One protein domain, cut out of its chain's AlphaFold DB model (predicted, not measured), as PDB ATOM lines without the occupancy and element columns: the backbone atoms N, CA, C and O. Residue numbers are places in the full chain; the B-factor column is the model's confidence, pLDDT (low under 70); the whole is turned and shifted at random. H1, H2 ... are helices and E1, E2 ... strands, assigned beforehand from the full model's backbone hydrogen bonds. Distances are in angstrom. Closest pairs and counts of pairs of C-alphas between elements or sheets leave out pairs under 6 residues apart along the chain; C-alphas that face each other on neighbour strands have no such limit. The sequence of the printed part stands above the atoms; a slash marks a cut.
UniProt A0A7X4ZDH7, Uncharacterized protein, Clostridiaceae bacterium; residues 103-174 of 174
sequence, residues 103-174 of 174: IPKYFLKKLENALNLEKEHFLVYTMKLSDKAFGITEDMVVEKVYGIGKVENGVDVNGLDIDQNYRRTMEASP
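What this domain is: This is residues 103 to 174 of the 174 residues of an uncharacterized protein of Clostridiaceae bacterium (UniProt A0A7X4ZDH7). Helix H1 lies near one end of a long antiparallel hairpin, E1 and E2, whose loop makes the far end; the chain then folds back past E2 to short helix H2. The 72 printed residues run H1, E1, E2, H2: mixed class, under half in named elements. The whole is loose, radius of gyration of the C-alphas 14.2 A, and elongated, 45 by 27 by 18 A.

How they stand to each other: H1, residues 105 to 114, and E1, residues 121 to 129, are near each other, with 6 pairs of C-alphas within 10 A. E2, residues 141 to 149, is antiparallel to E1 at 161 degrees; N 126 and O 144 are 2.8 A apart. Residues 162 to 163 pair parallel with 145 to 146. H2, residues 166 to 169, is apart from H1 and E1; its closest C-alphas to E2, Tyr 166 and Tyr 146, are 5.9 A apart. Every O i to N i+4 pair in H1 is within hydrogen-bond range; H2 is too short for one.

Where its parts are: H1 starts at C-alpha 105 (47.096, 29.720, 22.229) and spans 14.7 A, E1 26.8 A, E2 26.1 A; H2 ends at C-alpha 169 (35.186, 31.915, 23.568).

The domain as a whole: The printed part has no cut. Links E1 to E2 and E2 to H2 are long. Residues 132 to 139 and 166 to 174 have pLDDT under 70.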
ATOM      1  N   ILE A 103      49.028  32.349  15.709       93.25
ATOM      2  CA  ILE A 103      49.796  32.350  16.951       93.25
ATOM      3  C   ILE A 103      49.223  31.246  17.856       93.25
ATOM      4  O   ILE A 103      48.018  31.250  18.117       93.25
ATOM      5  N   PRO A 104      50.042  30.310  18.369       91.62
ATOM      6  CA  PRO A 104      49.554  29.273  19.271       91.62
ATOM      7  C   PRO A 104      48.939  29.846  20.555       91.62
ATOM      8  O   PRO A 104      49.518  30.736  21.181       91.62
ATOM      9  N   LYS A 105      47.824  29.263  21.023       87.62
ATOM     10  CA  LYS A 105      47.096  29.720  22.229       87.62
ATOM     11  C   LYS A 105      47.990  29.842  23.474       87.62
ATOM     12  O   LYS A 105      47.826  30.766  24.267       87.62
ATOM     13  N   TYR A 106      48.981  28.959  23.642       89.31
ATOM     14  CA  TYR A 106      49.899  29.027  24.789       89.31
ATOM     15  C   TYR A 106      50.732  30.319  24.814       89.31
ATOM     16  O   TYR A 106      51.156  30.751  25.885       89.31
ATOM     17  N   PHE A 107      50.993  30.929  23.654       92.38
ATOM     18  CA  PHE A 107      51.752  32.171  23.566       92.38
ATOM     19  C   PHE A 107      50.934  33.351  24.095       92.38
ATOM     20  O   PHE A 107      51.482  34.211  24.774       92.38
ATOM     21  N   LEU A 108      49.614  33.336  23.890       90.44
ATOM     22  CA  LEU A 108      48.704  34.339  24.448       90.44
ATOM     23  C   LEU A 108      48.723  34.298  25.980       90.44
ATOM     24  O   LEU A 108      48.883  35.332  26.618       90.44
ATOM     25  N   LYS A 109      48.727  33.096  26.574       88.56
ATOM     26  CA  LYS A 109      48.900  32.934  28.028       88.56
ATOM     27  C   LYS A 109      50.259  33.446  28.522       88.56
ATOM     28  O   LYS A 109      50.353  33.997  29.614       88.56
ATOM     29  N   LYS A 110      51.324  33.274  27.730       92.94
ATOM     30  CA  LYS A 110      52.641  33.845  28.056       92.94
ATOM     31  C   LYS A 110      52.624  35.375  28.016       92.94
ATOM     32  O   LYS A 110      53.221  35.973  28.902       92.94
ATOM     33  N   LEU A 111      51.941  35.983  27.043       91.31
ATOM     34  CA  LEU A 111      51.765  37.437  26.969       91.31
ATOM     35  C   LEU A 111      50.942  37.965  28.148       91.31
ATOM     36  O   LEU A 111      51.381  38.903  28.802       91.31
ATOM     37  N   GLU A 112      49.817  37.321  28.480       90.06
ATOM     38  CA  GLU A 112      49.006  37.659  29.663       90.06
ATOM     39  C   GLU A 112      49.846  37.683  30.944       90.06
ATOM     40  O   GLU A 112      49.726  38.603  31.743       90.06
ATOM     41  N   ASN A 113      50.722  36.692  31.124       91.06
ATOM     42  CA  ASN A 113      51.580  36.601  32.304       91.06
ATOM     43  C   ASN A 113      52.734  37.618  32.309       91.06
ATOM     44  O   ASN A 113      53.321  37.855  33.362       91.06
ATOM     45  N   ALA A 114      53.114  38.149  31.146       93.25
ATOM     46  CA  ALA A 114      54.234  39.076  31.005       93.25
ATOM     47  C   ALA A 114      53.815  40.551  31.104       93.25
ATOM     48  O   ALA A 114      54.671  41.399  31.350       93.25
ATOM     49  N   LEU A 115      52.530  40.852  30.905       92.00
ATOM     50  CA  LEU A 115      51.987  42.209  30.865       92.00
ATOM     51  C   LEU A 115      51.271  42.572  32.167       92.00
ATOM     52  O   LEU A 115      50.676  41.725  32.836       92.00
ATOM     53  N   ASN A 116      51.270  43.859  32.509       92.44
ATOM     54  CA  ASN A 116      50.444  44.359  33.603       92.44
ATOM     55  C   ASN A 116      49.059  44.724  33.062       92.44
ATOM     56  O   ASN A 116      48.829  45.867  32.677       92.44
ATOM     57  N   LEU A 117      48.131  43.765  33.063       89.56
ATOM     58  CA  LEU A 117      46.810  43.905  32.433       89.56
ATOM     59  C   LEU A 117      45.886  44.986  33.043       89.56
ATOM     60  O   LEU A 117      44.842  45.295  32.466       89.56
ATOM     61  N   GLU A 118      46.267  45.580  34.179       87.88
ATOM     62  CA  GLU A 118      45.602  46.759  34.759       87.88
ATOM     63  C   GLU A 118      46.022  48.074  34.081       87.88
ATOM     64  O   GLU A 118      45.316  49.080  34.159       87.88
ATOM     65  N   LYS A 119      47.198  48.082  33.445       90.44
ATOM     66  CA  LYS A 119      47.799  49.252  32.785       90.44
ATOM     67  C   LYS A 119      47.937  49.079  31.277       90.44
ATOM     68  O   LYS A 119      47.985  50.061  30.547       90.44
ATOM     69  N   GLU A 120      48.039  47.837  30.833       91.56
ATOM     70  CA  GLU A 120      48.321  47.451  29.463       91.56
ATOM     71  C   GLU A 120      47.208  46.533  28.973       91.56
ATOM     72  O   GLU A 120      46.610  45.770  29.730       91.56
ATOM     73  N   HIS A 121      46.947  46.586  27.678       90.88
ATOM     74  CA  HIS A 121      46.080  45.631  27.020       90.88
ATOM     75  C   HIS A 121      46.672  45.286  25.663       90.88
ATOM     76  O   HIS A 121      47.506  46.013  25.118       90.88
ATOM     77  N   PHE A 122      46.220  44.177  25.103       92.12
ATOM     78  CA  PHE A 122      46.519  43.830  23.727       92.12
ATOM     79  C   PHE A 122      45.284  43.258  23.048       92.12
ATOM     80  O   PHE A 122      44.370  42.740  23.696       92.12
ATOM     81  N   LEU A 123      45.265  43.394  21.726       93.19
ATOM     82  CA  LEU A 123      44.179  42.926  20.884       93.19
ATOM     83  C   LEU A 123      44.606  41.660  20.151       93.19
ATOM     84  O   LEU A 123      45.717  41.573  19.626       93.19
ATOM     85  N   VAL A 124      43.708  40.683  20.105       93.94
ATOM     86  CA  VAL A 124      43.887  39.449  19.343       93.94
ATOM     87  C   VAL A 124      42.872  39.435  18.215       93.94
ATOM     88  O   VAL A 124      41.670  39.348  18.449       93.94
ATOM     89  N   TYR A 125      43.375  39.495  16.989       94.00
ATOM     90  CA  TYR A 125      42.562  39.382  15.789       94.00
ATOM     91  C   TYR A 125      42.465  37.920  15.372       94.00
ATOM     92  O   TYR A 125      43.462  37.197  15.330       94.00
ATOM     93  N   THR A 126      41.255  37.490  15.047       93.69
ATOM     94  CA  THR A 126      40.984  36.184  14.454       93.69
ATOM     95  C   THR A 126      40.263  36.384  13.141       93.69
ATOM     96  O   THR A 126      39.468  37.312  12.998       93.69
ATOM     97  N   MET A 127      40.527  35.495  12.196       92.06
ATOM     98  CA  MET A 127      39.881  35.517  10.901       92.06
ATOM     99  C   MET A 127      39.476  34.106  10.512       92.06
ATOM    100  O   MET A 127      40.202  33.138  10.751       92.06
ATOM    101  N   LYS A 128      38.305  34.007   9.894       91.19
ATOM    102  CA  LYS A 128      37.897  32.839   9.125       91.19
ATOM    103  C   LYS A 128      37.207  33.283   7.848       91.19
ATOM    104  O   LYS A 128      36.687  34.397   7.771       91.19
ATOM    105  N   LEU A 129      37.160  32.387   6.874       89.19
ATOM    106  CA  LEU A 129      36.249  32.569   5.758       89.19
ATOM    107  C   LEU A 129      34.825  32.180   6.174       89.19
ATOM    108  O   LEU A 129      34.622  31.372   7.084       89.19
ATOM    109  N   SER A 130      33.840  32.826   5.562       82.31
ATOM    110  CA  SER A 130      32.425  32.579   5.805       82.31
ATOM    111  C   SER A 130      32.011  31.230   5.219       82.31
ATOM    112  O   SER A 130      32.288  30.921   4.063       82.31
ATOM    113  N   ASP A 131      31.265  30.450   5.999       71.25
ATOM    114  CA  ASP A 131      30.696  29.171   5.559       71.25
ATOM    115  C   ASP A 131      29.512  29.361   4.584       71.25
ATOM    116  O   ASP A 131      28.993  28.403   4.008       71.25
ATOM    117  N   LYS A 132      29.050  30.605   4.390       65.31
ATOM    118  CA  LYS A 132      27.923  30.920   3.510       65.31
ATOM    119  C   LYS A 132      28.370  30.879   2.047       65.31
ATOM    120  O   LYS A 132      28.936  31.826   1.515       65.31
ATOM    121  N   ALA A 133      28.066  29.762   1.393       50.41
ATOM    122  CA  ALA A 133      28.562  29.424   0.062       50.41
ATOM    123  C   ALA A 133      28.099  30.350  -1.086       50.41
ATOM    124  O   ALA A 133      28.723  30.345  -2.144       50.41
ATOM    125  N   PHE A 134      27.035  31.145  -0.920       51.06
ATOM    126  CA  PHE A 134      26.455  31.936  -2.012       51.06
ATOM    127  C   PHE A 134      25.769  33.210  -1.502       51.06
ATOM    128  O   PHE A 134      24.549  33.266  -1.370       51.06
ATOM    129  N   GLY A 135      26.552  34.251  -1.226       47.75
ATOM    130  CA  GLY A 135      26.059  35.618  -1.066       47.75
ATOM    131  C   GLY A 135      26.757  36.514  -2.080       47.75
ATOM    132  O   GLY A 135      27.980  36.549  -2.125       47.75
ATOM    133  N   ILE A 136      25.997  37.228  -2.910       46.72
ATOM    134  CA  ILE A 136      26.539  38.142  -3.936       46.72
ATOM    135  C   ILE A 136      27.171  39.397  -3.285       46.72
ATOM    136  O   ILE A 136      27.817  40.189  -3.963       46.72
ATOM    137  N   THR A 137      27.033  39.566  -1.964       48.50
ATOM    138  CA  THR A 137      27.400  40.797  -1.249       48.50
ATOM    139  C   THR A 137      27.793  40.614   0.225       48.50
ATOM    140  O   THR A 137      28.055  41.613   0.888       48.50
ATOM    141  N   GLU A 138      27.826  39.395   0.777       53.75
ATOM    142  CA  GLU A 138      28.255  39.216   2.174       53.75
ATOM    143  C   GLU A 138      29.781  39.105   2.252       53.75
ATOM    144  O   GLU A 138      30.394  38.385   1.460       53.75
ATOM    145  N   ASP A 139      30.389  39.824   3.202       65.12
ATOM    146  CA  ASP A 139      31.827  39.782   3.453       65.12
ATOM    147  C   ASP A 139      32.257  38.322   3.687       65.12
ATOM    148  O   ASP A 139      31.977  37.716   4.723       65.12
ATOM    149  N   MET A 140      32.941  37.740   2.694       81.50
ATOM    150  CA  MET A 140      33.470  36.366   2.737       81.50
ATOM    151  C   MET A 140      34.478  36.174   3.873       81.50
ATOM    152  O   MET A 140      34.808  35.045   4.216       81.50
ATOM    153  N   VAL A 141      34.977  37.269   4.446       88.81
ATOM    154  CA  VAL A 141      35.921  37.283   5.554       88.81
ATOM    155  C   VAL A 141      35.183  37.697   6.818       88.81
ATOM    156  O   VAL A 141      34.654  38.800   6.913       88.81
ATOM    157  N   VAL A 142      35.197  36.815   7.812       91.00
ATOM    158  CA  VAL A 142      34.717  37.110   9.158       91.00
ATOM    159  C   VAL A 142      35.928  37.368  10.037       91.00
ATOM    160  O   VAL A 142      36.701  36.454  10.327       91.00
ATOM    161  N   GLU A 143      36.077  38.615  10.471       91.81
ATOM    162  CA  GLU A 143      37.126  39.054  11.384       91.81
ATOM    163  C   GLU A 143      36.519  39.339  12.759       91.81
ATOM    164  O   GLU A 143      35.438  39.919  12.862       91.81
ATOM    165  N   LYS A 144      37.192  38.904  13.824       93.56
ATOM    166  CA  LYS A 144      36.825  39.237  15.205       93.56
ATOM    167  C   LYS A 144      38.041  39.734  15.953       93.56
ATOM    168  O   LYS A 144      39.136  39.203  15.760       93.56
ATOM    169  N   VAL A 145      37.819  40.677  16.857       94.31
ATOM    170  CA  VAL A 145      38.849  41.234  17.724       94.31
ATOM    171  C   VAL A 145      38.497  40.969  19.184       94.31
ATOM    172  O   VAL A 145      37.378  41.205  19.634       94.31
ATOM    173  N   TYR A 146      39.466  40.435  19.917       93.06
ATOM    174  CA  TYR A 146      39.359  40.149  21.339       93.06
ATOM    175  C   TYR A 146      40.274  41.076  22.125       93.06
ATOM    176  O   TYR A 146      41.440  41.241  21.763       93.06
ATOM    177  N   GLY A 147      39.757  41.646  23.208       92.75
ATOM    178  CA  GLY A 147      40.525  42.467  24.138       92.75
ATOM    179  C   GLY A 147      41.028  41.635  25.309       92.75
ATOM    180  O   GLY A 147      40.256  40.903  25.927       92.75
ATOM    181  N   ILE A 148      42.319  41.745  25.623       91.00
ATOM    182  CA  ILE A 148      42.912  41.132  26.813       91.00
ATOM    183  C   ILE A 148      43.547  42.232  27.664       91.00
ATOM    184  O   ILE A 148      44.470  42.910  27.215       91.00
ATOM    185  N   GLY A 149      43.045  42.390  28.891       88.69
ATOM    186  CA  GLY A 149      43.353  43.507  29.790       88.69
ATOM    187  C   GLY A 149      42.264  44.580  29.778       88.69
ATOM    188  O   GLY A 149      41.195  44.388  29.199       88.69
ATOM    189  N   LYS A 150      42.508  45.711  30.442       86.31
ATOM    190  CA  LYS A 150      41.535  46.810  30.508       86.31
ATOM    191  C   LYS A 150      41.532  47.616  29.203       86.31
ATOM    192  O   LYS A 150      42.434  48.416  28.962       86.31
ATOM    193  N   VAL A 151      40.504  47.429  28.373       84.44
ATOM    194  CA  VAL A 151      40.282  48.234  27.158       84.44
ATOM    195  C   VAL A 151      39.184  49.262  27.427       84.44
ATOM    196  O   VAL A 151      38.098  48.909  27.878       84.44
ATOM    197  N   GLU A 152      39.472  50.538  27.172       78.31
ATOM    198  CA  GLU A 152      38.545  51.646  27.454       78.31
ATOM    199  C   GLU A 152      37.498  51.840  26.349       78.31
ATOM    200  O   GLU A 152      36.352  52.186  26.632       78.31
ATOM    201  N   ASN A 153      37.876  51.569  25.096       78.50
ATOM    202  CA  ASN A 153      36.999  51.667  23.934       78.50
ATOM    203  C   ASN A 153      36.475  50.280  23.557       78.50
ATOM    204  O   ASN A 153      37.248  49.336  23.425       78.50
ATOM    205  N   GLY A 154      35.165  50.157  23.346       87.44
ATOM    206  CA  GLY A 154      34.540  48.898  22.919       87.44
ATOM    207  C   GLY A 154      34.752  48.552  21.444       87.44
ATOM    208  O   GLY A 154      34.249  47.527  21.004       87.44
ATOM    209  N   VAL A 155      35.462  49.389  20.684       92.69
ATOM    210  CA  VAL A 155      35.635  49.275  19.231       92.69
ATOM    211  C   VAL A 155      37.106  49.488  18.876       92.69
ATOM    212  O   VAL A 155      37.759  50.370  19.442       92.69
ATOM    213  N   ASP A 156      37.634  48.679  17.957       93.19
ATOM    214  CA  ASP A 156      39.016  48.770  17.493       93.19
ATOM    215  C   ASP A 156      39.213  49.835  16.396       93.19
ATOM    216  O   ASP A 156      38.282  50.496  15.936       93.19
ATOM    217  N   VAL A 157      40.458  49.996  15.941       89.56
ATOM    218  CA  VAL A 157      40.819  50.968  14.895       89.56
ATOM    219  C   VAL A 157      40.171  50.689  13.533       89.56
ATOM    220  O   VAL A 157      40.123  51.589  12.695       89.56
ATOM    221  N   ASN A 158      39.678  49.470  13.306       89.19
ATOM    222  CA  ASN A 158      39.001  49.063  12.077       89.19
ATOM    223  C   ASN A 158      37.469  49.135  12.194       89.19
ATOM    224  O   ASN A 158      36.774  48.804  11.233       89.19
ATOM    225  N   GLY A 159      36.940  49.580  13.340       90.50
ATOM    226  CA  GLY A 159      35.502  49.669  13.584       90.50
ATOM    227  C   GLY A 159      34.855  48.355  14.034       90.50
ATOM    228  O   GLY A 159      33.634  48.249  13.973       90.50
ATOM    229  N   LEU A 160      35.639  47.357  14.454       91.50
ATOM    230  CA  LEU A 160      35.140  46.075  14.956       91.50
ATOM    231  C   LEU A 160      34.913  46.126  16.470       91.50
ATOM    232  O   LEU A 160      35.759  46.627  17.214       91.50
ATOM    233  N   ASP A 161      33.803  45.545  16.928       94.38
ATOM    234  CA  ASP A 161      33.511  45.398  18.355       94.38
ATOM    235  C   ASP A 161      34.550  44.499  19.042       94.38
ATOM    236  O   ASP A 161      34.838  43.385  18.593       94.38
ATOM    237  N   ILE A 162      35.085  44.977  20.164       94.00
ATOM    238  CA  ILE A 162      36.083  44.282  20.974       94.00
ATOM    239  C   ILE A 162      35.387  43.358  21.970       94.00
ATOM    240  O   ILE A 162      34.788  43.799  22.953       94.00
ATOM    241  N   ASP A 163      35.530  42.050  21.753       92.31
ATOM    242  CA  ASP A 163      35.031  41.033  22.675       92.31
ATOM    243  C   ASP A 163      35.971  40.892  23.888       92.31
ATOM    244  O   ASP A 163      37.096  40.396  23.786       92.31
ATOM    245  N   GLN A 164      35.487  41.318  25.057       82.81
ATOM    246  CA  GLN A 164      36.175  41.198  26.352       82.81
ATOM    247  C   GLN A 164      36.060  39.797  26.977       82.81
ATOM    248  O   GLN A 164      36.744  39.482  27.950       82.81
ATOM    249  N   ASN A 165      35.211  38.918  26.437       72.69
ATOM    250  CA  ASN A 165      34.973  37.574  26.968       72.69
ATOM    251  C   ASN A 165      35.901  36.513  26.355       72.69
ATOM    252  O   ASN A 165      35.541  35.336  26.287       72.69
ATOM    253  N   TYR A 166      37.119  36.899  25.960       68.25
ATOM    254  CA  TYR A 166      38.110  36.034  25.308       68.25
ATOM    255  C   TYR A 166      38.268  34.647  25.967       68.25
ATOM    256  O   TYR A 166      38.312  33.625  25.275       68.25
ATOM    257  N   ARG A 167      38.280  34.588  27.310       61.66
ATOM    258  CA  ARG A 167      38.459  33.341  28.080       61.66
ATOM    259  C   ARG A 167      37.330  32.324  27.887       61.66
ATOM    260  O   ARG A 167      37.605  31.133  27.901       61.66
ATOM    261  N   ARG A 168      36.084  32.756  27.656       54.38
ATOM    262  CA  ARG A 168      34.955  31.837  27.399       54.38
ATOM    263  C   ARG A 168      34.926  31.339  25.952       54.38
ATOM    264  O   ARG A 168      34.502  30.218  25.694       54.38
ATOM    265  N   THR A 169      35.377  32.160  25.007       55.50
ATOM    266  CA  THR A 169      35.186  31.915  23.568       55.50
ATOM    267  C   THR A 169      36.282  31.024  22.961       55.50
ATOM    268  O   THR A 169      36.017  30.250  22.041       55.50
ATOM    269  N   MET A 170      37.509  31.071  23.495       54.81
ATOM    270  CA  MET A 170      38.651  30.282  22.995       54.81
ATOM    271  C   MET A 170      38.784  28.877  23.597       54.81
ATOM    272  O   MET A 170      39.464  28.034  23.004       54.81
ATOM    273  N   GLU A 171      38.121  28.602  24.724       49.25
ATOM    274  CA  GLU A 171      37.958  27.243  25.268       49.25
ATOM    275  C   GLU A 171      36.944  26.419  24.454       49.25
ATOM    276  O   GLU A 171      37.052  25.200  24.388       49.25
ATOM    277  N   ALA A 172      35.999  27.086  23.780       39.06
ATOM    278  CA  ALA A 172      34.951  26.458  22.975       39.06
ATOM    279  C   ALA A 172      35.305  26.288  21.482       39.06
ATOM    280  O   ALA A 172      34.533  25.688  20.736       39.06
ATOM    281  N   SER A 173      36.443  26.825  21.030       38.34
ATOM    282  CA  SER A 173      36.890  26.713  19.635       38.34
ATOM    283  C   SER A 173      37.996  25.653  19.525       38.34
ATOM    284  O   SER A 173      39.006  25.816  20.225       38.34
ATOM    285  N   PRO A 174      37.816  24.596  18.705       34.84
ATOM    286  CA  PRO A 174      38.774  23.495  18.566       34.84
ATOM    287  C   PRO A 174      40.178  23.962  18.163       34.84
ATOM    288  O   PRO A 174      40.301  25.006  17.480       34.84
TER     289      PRO A 174